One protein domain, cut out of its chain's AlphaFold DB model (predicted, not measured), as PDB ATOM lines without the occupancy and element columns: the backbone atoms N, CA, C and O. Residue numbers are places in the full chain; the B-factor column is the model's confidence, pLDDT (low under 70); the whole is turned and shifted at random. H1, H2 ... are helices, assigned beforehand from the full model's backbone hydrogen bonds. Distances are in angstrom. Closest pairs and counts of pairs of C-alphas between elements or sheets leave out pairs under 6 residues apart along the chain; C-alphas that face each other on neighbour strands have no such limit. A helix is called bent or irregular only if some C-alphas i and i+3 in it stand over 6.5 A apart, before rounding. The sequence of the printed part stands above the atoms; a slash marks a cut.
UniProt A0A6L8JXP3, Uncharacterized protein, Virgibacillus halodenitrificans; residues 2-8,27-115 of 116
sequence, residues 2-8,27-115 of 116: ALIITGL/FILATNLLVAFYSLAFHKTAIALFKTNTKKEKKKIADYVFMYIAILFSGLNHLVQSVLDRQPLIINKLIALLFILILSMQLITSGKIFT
ATOM      1  N   ALA A   2     166.368 182.908 156.811       86.12
ATOM      2  CA  ALA A   2     166.704 183.783 155.674       86.12
ATOM      3  C   ALA A   2     165.515 184.042 154.730       86.12
ATOM      4  O   ALA A   2     165.203 185.195 154.481       86.12
ATOM      5  N   LEU A   3     164.765 183.006 154.329       88.81
ATOM      6  CA  LEU A   3     163.529 183.178 153.546       88.81
ATOM      7  C   LEU A   3     162.459 184.014 154.265       88.81
ATOM      8  O   LEU A   3     161.735 184.745 153.607       88.81
ATOM      9  N   ILE A   4     162.378 183.938 155.598       92.25
ATOM     10  CA  ILE A   4     161.435 184.749 156.387       92.25
ATOM     11  C   ILE A   4     161.860 186.218 156.333       92.25
ATOM     12  O   ILE A   4     161.036 187.075 156.052       92.25
ATOM     13  N   ILE A   5     163.150 186.507 156.531       91.31
ATOM     14  CA  ILE A   5     163.706 187.865 156.438       91.31
ATOM     15  C   ILE A   5     163.521 188.420 155.022       91.31
ATOM     16  O   ILE A   5     163.017 189.527 154.858       91.31
ATOM     17  N   THR A   6     163.869 187.641 153.993       92.00
ATOM     18  CA  THR A   6     163.645 188.006 152.589       92.00
ATOM     19  C   THR A   6     162.161 188.234 152.309       92.00
ATOM     20  O   THR A   6     161.820 189.201 151.640       92.00
ATOM     21  N   GLY A   7     161.282 187.394 152.861       93.75
ATOM     22  CA  GLY A   7     159.832 187.541 152.783       93.75
ATOM     23  C   GLY A   7     159.371 188.872 153.361       93.75
ATOM     24  O   GLY A   7     158.770 189.655 152.636       93.75
ATOM     25  N   LEU A   8     159.736 189.162 154.613       94.56
ATOM     26  CA  LEU A   8     159.388 190.400 155.316       94.56
ATOM     27  C   LEU A   8     159.865 191.651 154.569       94.56
ATOM     28  O   LEU A   8     159.090 192.585 154.398       94.56
ATOM     29  N   PHE A  27     162.232 190.626 144.222       94.38
ATOM     30  CA  PHE A  27     163.286 191.190 145.063       94.38
ATOM     31  C   PHE A  27     164.633 190.463 144.902       94.38
ATOM     32  O   PHE A  27     165.687 191.098 144.798       94.38
ATOM     33  N   ILE A  28     164.618 189.129 144.827       95.31
ATOM     34  CA  ILE A  28     165.820 188.317 144.592       95.31
ATOM     35  C   ILE A  28     166.421 188.609 143.210       95.31
ATOM     36  O   ILE A  28     167.639 188.750 143.086       95.31
ATOM     37  N   LEU A  29     165.593 188.730 142.169       95.00
ATOM     38  CA  LEU A  29     166.058 189.069 140.823       95.00
ATOM     39  C   LEU A  29     166.621 190.493 140.761       95.00
ATOM     40  O   LEU A  29     167.696 190.691 140.200       95.00
ATOM     41  N   ALA A  30     165.951 191.465 141.386       94.62
ATOM     42  CA  ALA A  30     166.395 192.857 141.422       94.62
ATOM     43  C   ALA A  30     167.751 193.007 142.127       94.62
ATOM     44  O   ALA A  30     168.662 193.657 141.617       94.62
ATOM     45  N   THR A  31     167.925 192.354 143.277       94.88
ATOM     46  CA  THR A  31     169.204 192.360 144.004       94.88
ATOM     47  C   THR A  31     170.310 191.643 143.228       94.88
ATOM     48  O   THR A  31     171.415 192.176 143.130       94.88
ATOM     49  N   ASN A  32     170.025 190.501 142.589       96.12
ATOM     50  CA  ASN A  32     170.999 189.850 141.710       96.12
ATOM     51  C   ASN A  32     171.361 190.724 140.501       96.12
ATOM     52  O   ASN A  32     172.520 190.721 140.096       96.12
ATOM     53  N   LEU A  33     170.419 191.489 139.943       96.81
ATOM     54  CA  LEU A  33     170.693 192.423 138.852       96.81
ATOM     55  C   LEU A  33     171.661 193.531 139.298       96.81
ATOM     56  O   LEU A  33     172.633 193.806 138.597       96.81
ATOM     57  N   LEU A  34     171.471 194.100 140.495       95.62
ATOM     58  CA  LEU A  34     172.410 195.073 141.074       95.62
ATOM     59  C   LEU A  34     173.814 194.477 141.263       95.62
ATOM     60  O   LEU A  34     174.812 195.100 140.898       95.62
ATOM     61  N   VAL A  35     173.904 193.250 141.785       95.38
ATOM     62  CA  VAL A  35     175.186 192.546 141.947       95.38
ATOM     63  C   VAL A  35     175.826 192.224 140.589       95.38
ATOM     64  O   VAL A  35     177.053 192.267 140.468       95.38
ATOM     65  N   ALA A  36     175.032 191.962 139.549       96.06
ATOM     66  CA  ALA A  36     175.533 191.721 138.197       96.06
ATOM     67  C   ALA A  36     176.169 192.983 137.605       96.06
ATOM     68  O   ALA A  36     177.294 192.918 137.106       96.06
ATOM     69  N   PHE A  37     175.516 194.142 137.754       96.19
ATOM     70  CA  PHE A  37     176.101 195.436 137.393       96.19
ATOM     71  C   PHE A  37     177.391 195.716 138.166       96.19
ATOM     72  O   PHE A  37     178.400 196.081 137.564       96.19
ATOM     73  N   TYR A  38     177.408 195.474 139.480       94.69
ATOM     74  CA  TYR A  38     178.625 195.597 140.288       94.69
ATOM     75  C   TYR A  38     179.760 194.690 139.773       94.69
ATOM     76  O   TYR A  38     180.918 195.108 139.674       94.69
ATOM     77  N   SER A  39     179.428 193.460 139.378       94.06
ATOM     78  CA  SER A  39     180.386 192.466 138.882       94.06
ATOM     79  C   SER A  39     181.016 192.843 137.534       94.06
ATOM     80  O   SER A  39     182.114 192.368 137.234       94.06
ATOM     81  N   LEU A  40     180.387 193.725 136.739       93.56
ATOM     82  CA  LEU A  40     181.004 194.256 135.516       93.56
ATOM     83  C   LEU A  40     182.282 195.034 135.816       93.56
ATOM     84  O   LEU A  40     183.239 194.920 135.056       93.56
ATOM     85  N   ALA A  41     182.329 195.798 136.904       92.19
ATOM     86  CA  ALA A  41     183.532 196.526 137.300       92.19
ATOM     87  C   ALA A  41     184.426 195.672 138.211       92.19
ATOM     88  O   ALA A  41     185.634 195.578 137.996       92.19
ATOM     89  N   PHE A  42     183.831 194.982 139.186       93.50
ATOM     90  CA  PHE A  42     184.545 194.349 140.296       93.50
ATOM     91  C   PHE A  42     184.375 192.825 140.331       93.50
ATOM     92  O   PHE A  42     184.059 192.238 141.365       93.50
ATOM     93  N   HIS A  43     184.613 192.169 139.195       91.69
ATOM     94  CA  HIS A  43     184.421 190.727 138.994       91.69
ATOM     95  C   HIS A  43     185.010 189.844 140.114       91.69
ATOM     96  O   HIS A  43     184.296 189.081 140.768       91.69
ATOM     97  N   LYS A  44     186.314 189.987 140.390       92.00
ATOM     98  CA  LYS A  44     187.006 189.193 141.423       92.00
ATOM     99  C   LYS A  44     186.484 189.491 142.828       92.00
ATOM    100  O   LYS A  44     186.359 188.577 143.642       92.00
ATOM    101  N   THR A  45     186.143 190.749 143.101       93.12
ATOM    102  CA  THR A  45     185.585 191.170 144.392       93.12
ATOM    103  C   THR A  45     184.207 190.560 144.618       93.12
ATOM    104  O   THR A  45     183.948 190.051 145.702       93.12
ATOM    105  N   ALA A  46     183.348 190.523 143.595       92.88
ATOM    106  CA  ALA A  46     182.037 189.884 143.679       92.88
ATOM    107  C   ALA A  46     182.149 188.386 144.020       92.88
ATOM    108  O   ALA A  46     181.469 187.898 144.925       92.88
ATOM    109  N   ILE A  47     183.078 187.669 143.373       94.75
ATOM    110  CA  ILE A  47     183.368 186.259 143.683       94.75
ATOM    111  C   ILE A  47     183.884 186.109 145.122       94.75
ATOM    112  O   ILE A  47     183.455 185.207 145.847       94.75
ATOM    113  N   ALA A  48     184.806 186.976 145.546       94.06
ATOM    114  CA  ALA A  48     185.385 186.934 146.885       94.06
ATOM    115  C   ALA A  48     184.333 187.189 147.976       94.06
ATOM    116  O   ALA A  48     184.265 186.412 148.924       94.06
ATOM    117  N   LEU A  49     183.476 188.203 147.812       92.00
ATOM    118  CA  LEU A  49     182.386 188.536 148.739       92.00
ATOM    119  C   LEU A  49     181.408 187.372 148.923       92.00
ATOM    120  O   LEU A  49     180.964 187.093 150.037       92.00
ATOM    121  N   PHE A  50     181.083 186.659 147.846       94.88
ATOM    122  CA  PHE A  50     180.254 185.465 147.957       94.88
ATOM    123  C   PHE A  50     180.967 184.358 148.743       94.88
ATOM    124  O   PHE A  50     180.396 183.764 149.660       94.88
ATOM    125  N   LYS A  51     182.235 184.080 148.413       93.88
ATOM    126  CA  LYS A  51     183.022 183.029 149.074       93.88
ATOM    127  C   LYS A  51     183.239 183.319 150.557       93.88
ATOM    128  O   LYS A  51     183.151 182.390 151.353       93.88
ATOM    129  N   THR A  52     183.481 184.567 150.953       92.12
ATOM    130  CA  THR A  52     183.666 184.925 152.368       92.12
ATOM    131  C   THR A  52     182.393 184.719 153.180       92.12
ATOM    132  O   THR A  52     182.473 184.219 154.297       92.12
ATOM    133  N   ASN A  53     181.219 185.010 152.618       92.19
ATOM    134  CA  ASN A  53     179.947 184.785 153.308       92.19
ATOM    135  C   ASN A  53     179.502 183.312 153.314       92.19
ATOM    136  O   ASN A  53     178.785 182.894 154.218       92.19
ATOM    137  N   THR A  54     179.935 182.500 152.343       93.50
ATOM    138  CA  THR A  54     179.482 181.100 152.215       93.50
ATOM    139  C   THR A  54     180.467 180.060 152.743       93.50
ATOM    140  O   THR A  54     180.054 179.033 153.286       93.50
ATOM    141  N   LYS A  55     181.777 180.302 152.636       90.25
ATOM    142  CA  LYS A  55     182.824 179.340 153.025       90.25
ATOM    143  C   LYS A  55     183.386 179.556 154.424       90.25
ATOM    144  O   LYS A  55     184.040 178.654 154.935       90.25
ATOM    145  N   LYS A  56     183.117 180.698 155.062       87.06
ATOM    146  CA  LYS A  56     183.529 180.945 156.451       87.06
ATOM    147  C   LYS A  56     182.956 179.872 157.385       87.06
ATOM    148  O   LYS A  56     181.849 179.378 157.164       87.06
ATOM    149  N   GLU A  57     183.726 179.488 158.398       88.88
ATOM    150  CA  GLU A  57     183.276 178.599 159.472       88.88
ATOM    151  C   GLU A  57     182.082 179.231 160.207       88.88
ATOM    152  O   GLU A  57     182.098 180.425 160.511       88.88
ATOM    153  N   LYS A  58     181.033 178.444 160.464       92.06
ATOM    154  CA  LYS A  58     179.775 178.939 161.028       92.06
ATOM    155  C   LYS A  58     179.793 178.674 162.523       92.06
ATOM    156  O   LYS A  58     179.697 177.525 162.942       92.06
ATOM    157  N   LYS A  59     179.926 179.732 163.318       91.19
ATOM    158  CA  LYS A  59     180.000 179.654 164.785       91.19
ATOM    159  C   LYS A  59     178.698 180.094 165.443       91.19
ATOM    160  O   LYS A  59     178.405 179.692 166.561       91.19
ATOM    161  N   LYS A  60     177.911 180.930 164.758       92.56
ATOM    162  CA  LYS A  60     176.656 181.503 165.255       92.56
ATOM    163  C   LYS A  60     175.523 181.285 164.254       92.56
ATOM    164  O   LYS A  60     175.753 181.187 163.053       92.56
ATOM    165  N   ILE A  61     174.277 181.313 164.733       89.00
ATOM    166  CA  ILE A  61     173.070 181.251 163.882       89.00
ATOM    167  C   ILE A  61     173.084 182.359 162.814       89.00
ATOM    168  O   ILE A  61     172.708 182.122 161.668       89.00
ATOM    169  N   ALA A  62     173.578 183.551 163.165       88.06
ATOM    170  CA  ALA A  62     173.725 184.665 162.231       88.06
ATOM    171  C   ALA A  62     174.608 184.314 161.018       88.06
ATOM    172  O   ALA A  62     174.280 184.720 159.906       88.06
ATOM    173  N   ASP A  63     175.662 183.508 161.195       91.12
ATOM    174  CA  ASP A  63     176.540 183.098 160.089       91.12
ATOM    175  C   ASP A  63     175.765 182.271 159.051       91.12
ATOM    176  O   ASP A  63     175.936 182.454 157.846       91.12
ATOM    177  N   TYR A  64     174.848 181.411 159.507       91.75
ATOM    178  CA  TYR A  64     173.956 180.667 158.618       91.75
ATOM    179  C   TYR A  64     172.972 181.596 157.900       91.75
ATOM    180  O   TYR A  64     172.753 181.442 156.702       91.75
ATOM    181  N   VAL A  65     172.396 182.580 158.600       91.56
ATOM    182  CA  VAL A  65     171.477 183.556 157.988       91.56
ATOM    183  C   VAL A  65     172.175 184.339 156.874       91.56
ATOM    184  O   VAL A  65     171.653 184.388 155.761       91.56
ATOM    185  N   PHE A  66     173.368 184.885 157.130       90.06
ATOM    186  CA  PHE A  66     174.141 185.616 156.123       90.06
ATOM    187  C   PHE A  66     174.602 184.729 154.966       90.06
ATOM    188  O   PHE A  66     174.559 185.171 153.820       90.06
ATOM    189  N   MET A  67     174.961 183.468 155.229       94.50
ATOM    190  CA  MET A  67     175.259 182.501 154.173       94.50
ATOM    191  C   MET A  67     174.070 182.342 153.217       94.50
ATOM    192  O   MET A  67     174.243 182.448 152.004       94.50
ATOM    193  N   TYR A  68     172.859 182.128 153.738       93.94
ATOM    194  CA  TYR A  68     171.667 181.983 152.896       93.94
ATOM    195  C   TYR A  68     171.276 183.285 152.187       93.94
ATOM    196  O   TYR A  68     170.866 183.237 151.032       93.94
ATOM    197  N   ILE A  69     171.446 184.445 152.827       91.50
ATOM    198  CA  ILE A  69     171.257 185.758 152.189       91.50
ATOM    199  C   ILE A  69     172.223 185.929 151.007       91.50
ATOM    200  O   ILE A  69     171.802 186.317 149.918       91.50
ATOM    201  N   ALA A  70     173.502 185.585 151.187       93.88
ATOM    202  CA  ALA A  70     174.493 185.637 150.117       93.88
ATOM    203  C   ALA A  70     174.151 184.671 148.971       93.88
ATOM    204  O   ALA A  70     174.285 185.038 147.804       93.88
ATOM    205  N   ILE A  71     173.661 183.467 149.289       94.81
ATOM    206  CA  ILE A  71     173.168 182.499 148.295       94.81
ATOM    207  C   ILE A  71     171.999 183.083 147.497       94.81
ATOM    208  O   ILE A  71     172.036 183.043 146.271       94.81
ATOM    209  N   LEU A  72     170.998 183.664 148.161       94.50
ATOM    210  CA  LEU A  72     169.823 184.219 147.485       94.50
ATOM    211  C   LEU A  72     170.186 185.410 146.589       94.50
ATOM    212  O   LEU A  72     169.797 185.436 145.426       94.50
ATOM    213  N   PHE A  73     170.953 186.377 147.091       94.31
ATOM    214  CA  PHE A  73     171.156 187.658 146.399       94.31
ATOM    215  C   PHE A  73     172.405 187.725 145.513       94.31
ATOM    216  O   PHE A  73     172.542 188.648 144.715       94.31
ATOM    217  N   SER A  74     173.327 186.768 145.641       94.62
ATOM    218  CA  SER A  74     174.581 186.745 144.876       94.62
ATOM    219  C   SER A  74     174.942 185.354 144.336       94.62
ATOM    220  O   SER A  74     175.895 185.216 143.575       94.62
ATOM    221  N   GLY A  75     174.175 184.303 144.645       93.75
ATOM    222  CA  GLY A  75     174.465 182.942 144.181       93.75
ATOM    223  C   GLY A  75     174.494 182.802 142.661       93.75
ATOM    224  O   GLY A  75     175.448 182.238 142.123       93.75
ATOM    225  N   LEU A  76     173.504 183.371 141.962       93.94
ATOM    226  CA  LEU A  76     173.458 183.359 140.492       93.94
ATOM    227  C   LEU A  76     174.672 184.080 139.902       93.94
ATOM    228  O   LEU A  76     175.339 183.563 139.006       93.94
ATOM    229  N   ASN A  77     174.994 185.243 140.466       95.06
ATOM    230  CA  ASN A  77     176.168 186.015 140.087       95.06
ATOM    231  C   ASN A  77     177.453 185.217 140.286       95.06
ATOM    232  O   ASN A  77     178.229 185.071 139.350       95.06
ATOM    233  N   HIS A  78     177.676 184.645 141.468       95.44
ATOM    234  CA  HIS A  78     178.875 183.863 141.742       95.44
ATOM    235  C   HIS A  78     179.038 182.692 140.767       95.44
ATOM    236  O   HIS A  78     180.160 182.441 140.327       95.44
ATOM    237  N   LEU A  79     177.956 181.986 140.417       94.56
ATOM    238  CA  LEU A  79     178.001 180.893 139.442       94.56
ATOM    239  C   LEU A  79     178.479 181.384 138.073       94.56
ATOM    240  O   LEU A  79     179.464 180.861 137.552       94.56
ATOM    241  N   VAL A  80     177.837 182.419 137.526       94.44
ATOM    242  CA  VAL A  80     178.197 182.972 136.213       94.44
ATOM    243  C   VAL A  80     179.610 183.545 136.239       94.44
ATOM    244  O   VAL A  80     180.446 183.167 135.421       94.44
ATOM    245  N   GLN A  81     179.921 184.396 137.216       93.94
ATOM    246  CA  GLN A  81     181.229 185.038 137.300       93.94
ATOM    247  C   GLN A  81     182.356 184.009 137.508       93.94
ATOM    248  O   GLN A  81     183.400 184.131 136.885       93.94
ATOM    249  N   SER A  82     182.148 182.935 138.280       94.69
ATOM    250  CA  SER A  82     183.165 181.881 138.447       94.69
ATOM    251  C   SER A  82     183.487 181.133 137.150       94.69
ATOM    252  O   SER A  82     184.614 180.668 136.979       94.69
ATOM    253  N   VAL A  83     182.514 180.993 136.245       94.75
ATOM    254  CA  VAL A  83     182.742 180.423 134.908       94.75
ATOM    255  C   VAL A  83     183.496 181.422 134.027       94.75
ATOM    256  O   VAL A  83     184.432 181.038 133.324       94.75
ATOM    257  N   LEU A  84     183.127 182.703 134.098       94.12
ATOM    258  CA  LEU A  84     183.734 183.775 133.305       94.12
ATOM    259  C   LEU A  84     185.149 184.166 133.752       94.12
ATOM    260  O   LEU A  84     185.919 184.649 132.925       94.12
ATOM    261  N   ASP A  85     185.530 183.913 135.006       94.44
ATOM    262  CA  ASP A  85     186.881 184.177 135.535       94.44
ATOM    263  C   ASP A  85     187.969 183.394 134.777       94.44
ATOM    264  O   ASP A  85     189.128 183.797 134.733       94.44
ATOM    265  N   ARG A  86     187.588 182.284 134.130       93.31
ATOM    266  CA  ARG A  86     188.481 181.448 133.309       93.31
ATOM    267  C   ARG A  86     188.561 181.889 131.846       93.31
ATOM    268  O   ARG A  86     189.306 181.285 131.080       93.31
ATOM    269  N   GLN A  87     187.769 182.879 131.440       94.00
ATOM    270  CA  GLN A  87     187.651 183.316 130.050       94.00
ATOM    271  C   GLN A  87     188.513 184.558 129.771       94.00
ATOM    272  O   GLN A  87     188.765 185.354 130.681       94.00
ATOM    273  N   PRO A  88     188.924 184.787 128.509       93.88
ATOM    274  CA  PRO A  88     189.547 186.041 128.095       93.88
ATOM    275  C   PRO A  88     188.680 187.259 128.445       93.88
ATOM    276  O   PRO A  88     187.451 187.189 128.393       93.88
ATOM    277  N   LEU A  89     189.321 188.399 128.734       89.75
ATOM    278  CA  LEU A  89     188.659 189.619 129.226       89.75
ATOM    279  C   LEU A  89     187.442 190.026 128.378       89.75
ATOM    280  O   LEU A  89     186.382 190.319 128.923       89.75
ATOM    281  N   ILE A  90     187.587 190.021 127.050       91.94
ATOM    282  CA  ILE A  90     186.534 190.449 126.119       91.94
ATOM    283  C   ILE A  90     185.325 189.508 126.200       91.94
ATOM    284  O   ILE A  90     184.196 189.968 126.363       91.94
ATOM    285  N   ILE A  91     185.563 188.192 126.158       93.06
ATOM    286  CA  ILE A  91     184.510 187.169 126.242       93.06
ATOM    287  C   ILE A  91     183.797 187.257 127.595       93.06
ATOM    288  O   ILE A  91     182.569 187.248 127.644       93.06
ATOM    289  N   ASN A  92     184.556 187.423 128.683       92.81
ATOM    290  CA  ASN A  92     184.009 187.635 130.022       92.81
ATOM    291  C   ASN A  92     183.040 188.831 130.040       92.81
ATOM    292  O   ASN A  92     181.884 188.672 130.430       92.81
ATOM    293  N   LYS A  93     183.457 190.009 129.552       92.19
ATOM    294  CA  LYS A  93     182.597 191.207 129.558       92.19
ATOM    295  C   LYS A  93     181.355 191.052 128.684       92.19
ATOM    296  O   LYS A  93     180.274 191.428 129.129       92.19
ATOM    297  N   LEU A  94     181.485 190.481 127.487       94.75
ATOM    298  CA  LEU A  94     180.343 190.268 126.592       94.75
ATOM    299  C   LEU A  94     179.303 189.330 127.214       94.75
ATOM    300  O   LEU A  94     178.115 189.648 127.219       94.75
ATOM    301  N   ILE A  95     179.734 188.209 127.799       95.25
ATOM    302  CA  ILE A  95     178.804 187.269 128.436       95.25
ATOM    303  C   ILE A  95     178.230 187.853 129.733       95.25
ATOM    304  O   ILE A  95     177.052 187.648 130.022       95.25
ATOM    305  N   ALA A  96     179.003 188.625 130.499       94.62
ATOM    306  CA  ALA A  96     178.487 189.316 131.680       94.62
ATOM    307  C   ALA A  96     177.387 190.334 131.319       94.62
ATOM    308  O   ALA A  96     176.382 190.423 132.025       94.62
ATOM    309  N   LEU A  97     177.530 191.055 130.200       96.44
ATOM    310  CA  LEU A  97     176.481 191.932 129.667       96.44
ATOM    311  C   LEU A  97     175.245 191.140 129.225       96.44
ATOM    312  O   LEU A  97     174.124 191.527 129.550       96.44
ATOM    313  N   LEU A  98     175.434 190.005 128.544       96.69
ATOM    314  CA  LEU A  98     174.331 189.116 128.172       96.69
ATOM    315  C   LEU A  98     173.578 188.606 129.410       96.69
ATOM    316  O   LEU A  98     172.350 188.591 129.428       96.69
ATOM    317  N   PHE A  99     174.297 188.238 130.470       96.31
ATOM    318  CA  PHE A  99     173.698 187.814 131.732       96.31
ATOM    319  C   PHE A  99     172.847 188.919 132.378       96.31
ATOM    320  O   PHE A  99     171.736 188.647 132.829       96.31
ATOM    321  N   ILE A 100     173.316 190.170 132.366       97.19
ATOM    322  CA  ILE A 100     172.540 191.331 132.835       97.19
ATOM    323  C   ILE A 100     171.274 191.537 132.006       97.19
ATOM    324  O   ILE A 100     170.217 191.834 132.565       97.19
ATOM    325  N   LEU A 101     171.362 191.361 130.687       97.50
ATOM    326  CA  LEU A 101     170.214 191.471 129.793       97.50
ATOM    327  C   LEU A 101     169.174 190.388 130.109       97.50
ATOM    328  O   LEU A 101     167.994 190.700 130.259       97.50
ATOM    329  N   ILE A 102     169.612 189.142 130.318       96.62
ATOM    330  CA  ILE A 102     168.739 188.035 130.732       96.62
ATOM    331  C   ILE A 102     168.091 188.326 132.092       96.62
ATOM    332  O   ILE A 102     166.877 188.188 132.225       96.62
ATOM    333  N   LEU A 103     168.858 188.766 133.097       96.19
ATOM    334  CA  LEU A 103     168.306 189.121 134.411       96.19
ATOM    335  C   LEU A 103     167.290 190.266 134.320       96.19
ATOM    336  O   LEU A 103     166.239 190.197 134.952       96.19
ATOM    337  N   SER A 104     167.567 191.283 133.502       96.50
ATOM    338  CA  SER A 104     166.636 192.386 133.238       96.50
ATOM    339  C   SER A 104     165.334 191.883 132.612       96.50
ATOM    340  O   SER A 104     164.250 192.255 133.059       96.50
ATOM    341  N   MET A 105     165.418 190.990 131.620       96.25
ATOM    342  CA  MET A 105     164.241 190.373 130.997       96.25
ATOM    343  C   MET A 105     163.425 189.551 131.998       96.25
ATOM    344  O   MET A 105     162.200 189.674 132.026       96.25
ATOM    345  N   GLN A 106     164.082 188.749 132.840       94.50
ATOM    346  CA  GLN A 106     163.419 187.960 133.883       94.50
ATOM    347  C   GLN A 106     162.722 188.856 134.911       94.50
ATOM    348  O   GLN A 106     161.584 188.586 135.287       94.50
ATOM    349  N   LEU A 107     163.360 189.957 135.317       94.06
ATOM    350  CA  LEU A 107     162.776 190.917 136.250       94.06
ATOM    351  C   LEU A 107     161.524 191.589 135.667       94.06
ATOM    352  O   LEU A 107     160.485 191.624 136.324       94.06
ATOM    353  N   ILE A 108     161.593 192.070 134.420       93.31
ATOM    354  CA  ILE A 108     160.450 192.690 133.727       93.31
ATOM    355  C   ILE A 108     159.311 191.683 133.559       93.31
ATOM    356  O   ILE A 108     158.151 192.013 133.801       93.31
ATOM    357  N   THR A 109     159.636 190.454 133.157       92.06
ATOM    358  CA  THR A 109     158.652 189.387 132.942       92.06
ATOM    359  C   THR A 109     157.973 189.000 134.254       92.06
ATOM    360  O   THR A 109     156.749 188.957 134.307       92.06
ATOM    361  N   SER A 110     158.741 188.810 135.332       89.12
ATOM    362  CA  SER A 110     158.193 188.571 136.672       89.12
ATOM    363  C   SER A 110     157.319 189.728 137.140       89.12
ATOM    364  O   SER A 110     156.293 189.487 137.762       89.12
ATOM    365  N   GLY A 111     157.705 190.974 136.850       88.25
ATOM    366  CA  GLY A 111     156.872 192.138 137.120       88.25
ATOM    367  C   GLY A 111     155.521 191.988 136.432       88.25
ATOM    368  O   GLY A 111     154.513 191.857 137.111       88.25
ATOM    369  N   LYS A 112     155.523 191.900 135.097       88.00
ATOM    370  CA  LYS A 112     154.316 191.871 134.254       88.00
ATOM    371  C   LYS A 112     153.386 190.682 134.492       88.00
ATOM    372  O   LYS A 112     152.181 190.850 134.393       88.00
ATOM    373  N   ILE A 113     153.926 189.487 134.736       88.81
ATOM    374  CA  ILE A 113     153.108 188.275 134.915       88.81
ATOM    375  C   ILE A 113     152.334 188.326 136.230       88.81
ATOM    376  O   ILE A 113     151.216 187.824 136.299       88.81
ATOM    377  N   PHE A 114     152.944 188.885 137.274       84.56
ATOM    378  CA  PHE A 114     152.375 188.843 138.614       84.56
ATOM    379  C   PHE A 114     151.700 190.149 139.034       84.56
ATOM    380  O   PHE A 114     150.999 190.125 140.037       84.56
ATOM    381  N   THR A 115     151.872 191.263 138.311       82.75
ATOM    382  CA  THR A 115     151.094 192.481 138.607       82.75
ATOM    383  C   THR A 115     149.629 192.285 138.229       82.75
ATOM    384  O   THR A 115     149.338 191.718 137.175       82.75
TER     385      THR A 115
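What this domain is: This is residues 2 to 8 and 27 to 115 of the 116 residues of an uncharacterized protein of Virgibacillus halodenitrificans (UniProt A0A6L8JXP3). Two helical hairpins share the bent helix H4: arm H4a folds back along H3, arm H4b along the long H5. H2 lies alongside H5 in the middle, and short H1 packs across H4a. The printed part, 96 residues with five named helices, H1 to H5, is all helix, compact (radius of gyration of the C-alphas 14.4 A) and flat, 41 by 38 by 16 A.

Where its parts are: Find C-alpha 2 at (166.704, 183.783, 155.674), where H1, residues 2 to 8, begins; H2, residues 27 to 41, and H3, residues 43 to 55, follow. H4, residues 61 to 84, assigned as one helix by its hydrogen bonds, is bent: C-alphas 73 and 76 are 7.7 A apart between H4a, 61 to 73, and H4b, 76 to 84. H5, residues 89 to 114, runs 37.5 A to C-alpha 114 at (152.375, 188.843, 138.614).

How they stand to each other: Among the closest C-alphas are Thr 54 and Met 67, 4.9 A, in hairpin H3 and H4a, and Leu 29 and Leu 107, 5.9 A, where H2 touches H5. Every O i to N i+4 pair inside H1, H3, H4a, H4b and H5 is within hydrogen-bond range; in H2, 10 of 11 are.

The domain as a whole: Residues 9 to 26 are not printed; C-alphas 8 and 27 are 11.0 A apart. No printed residue is under 70.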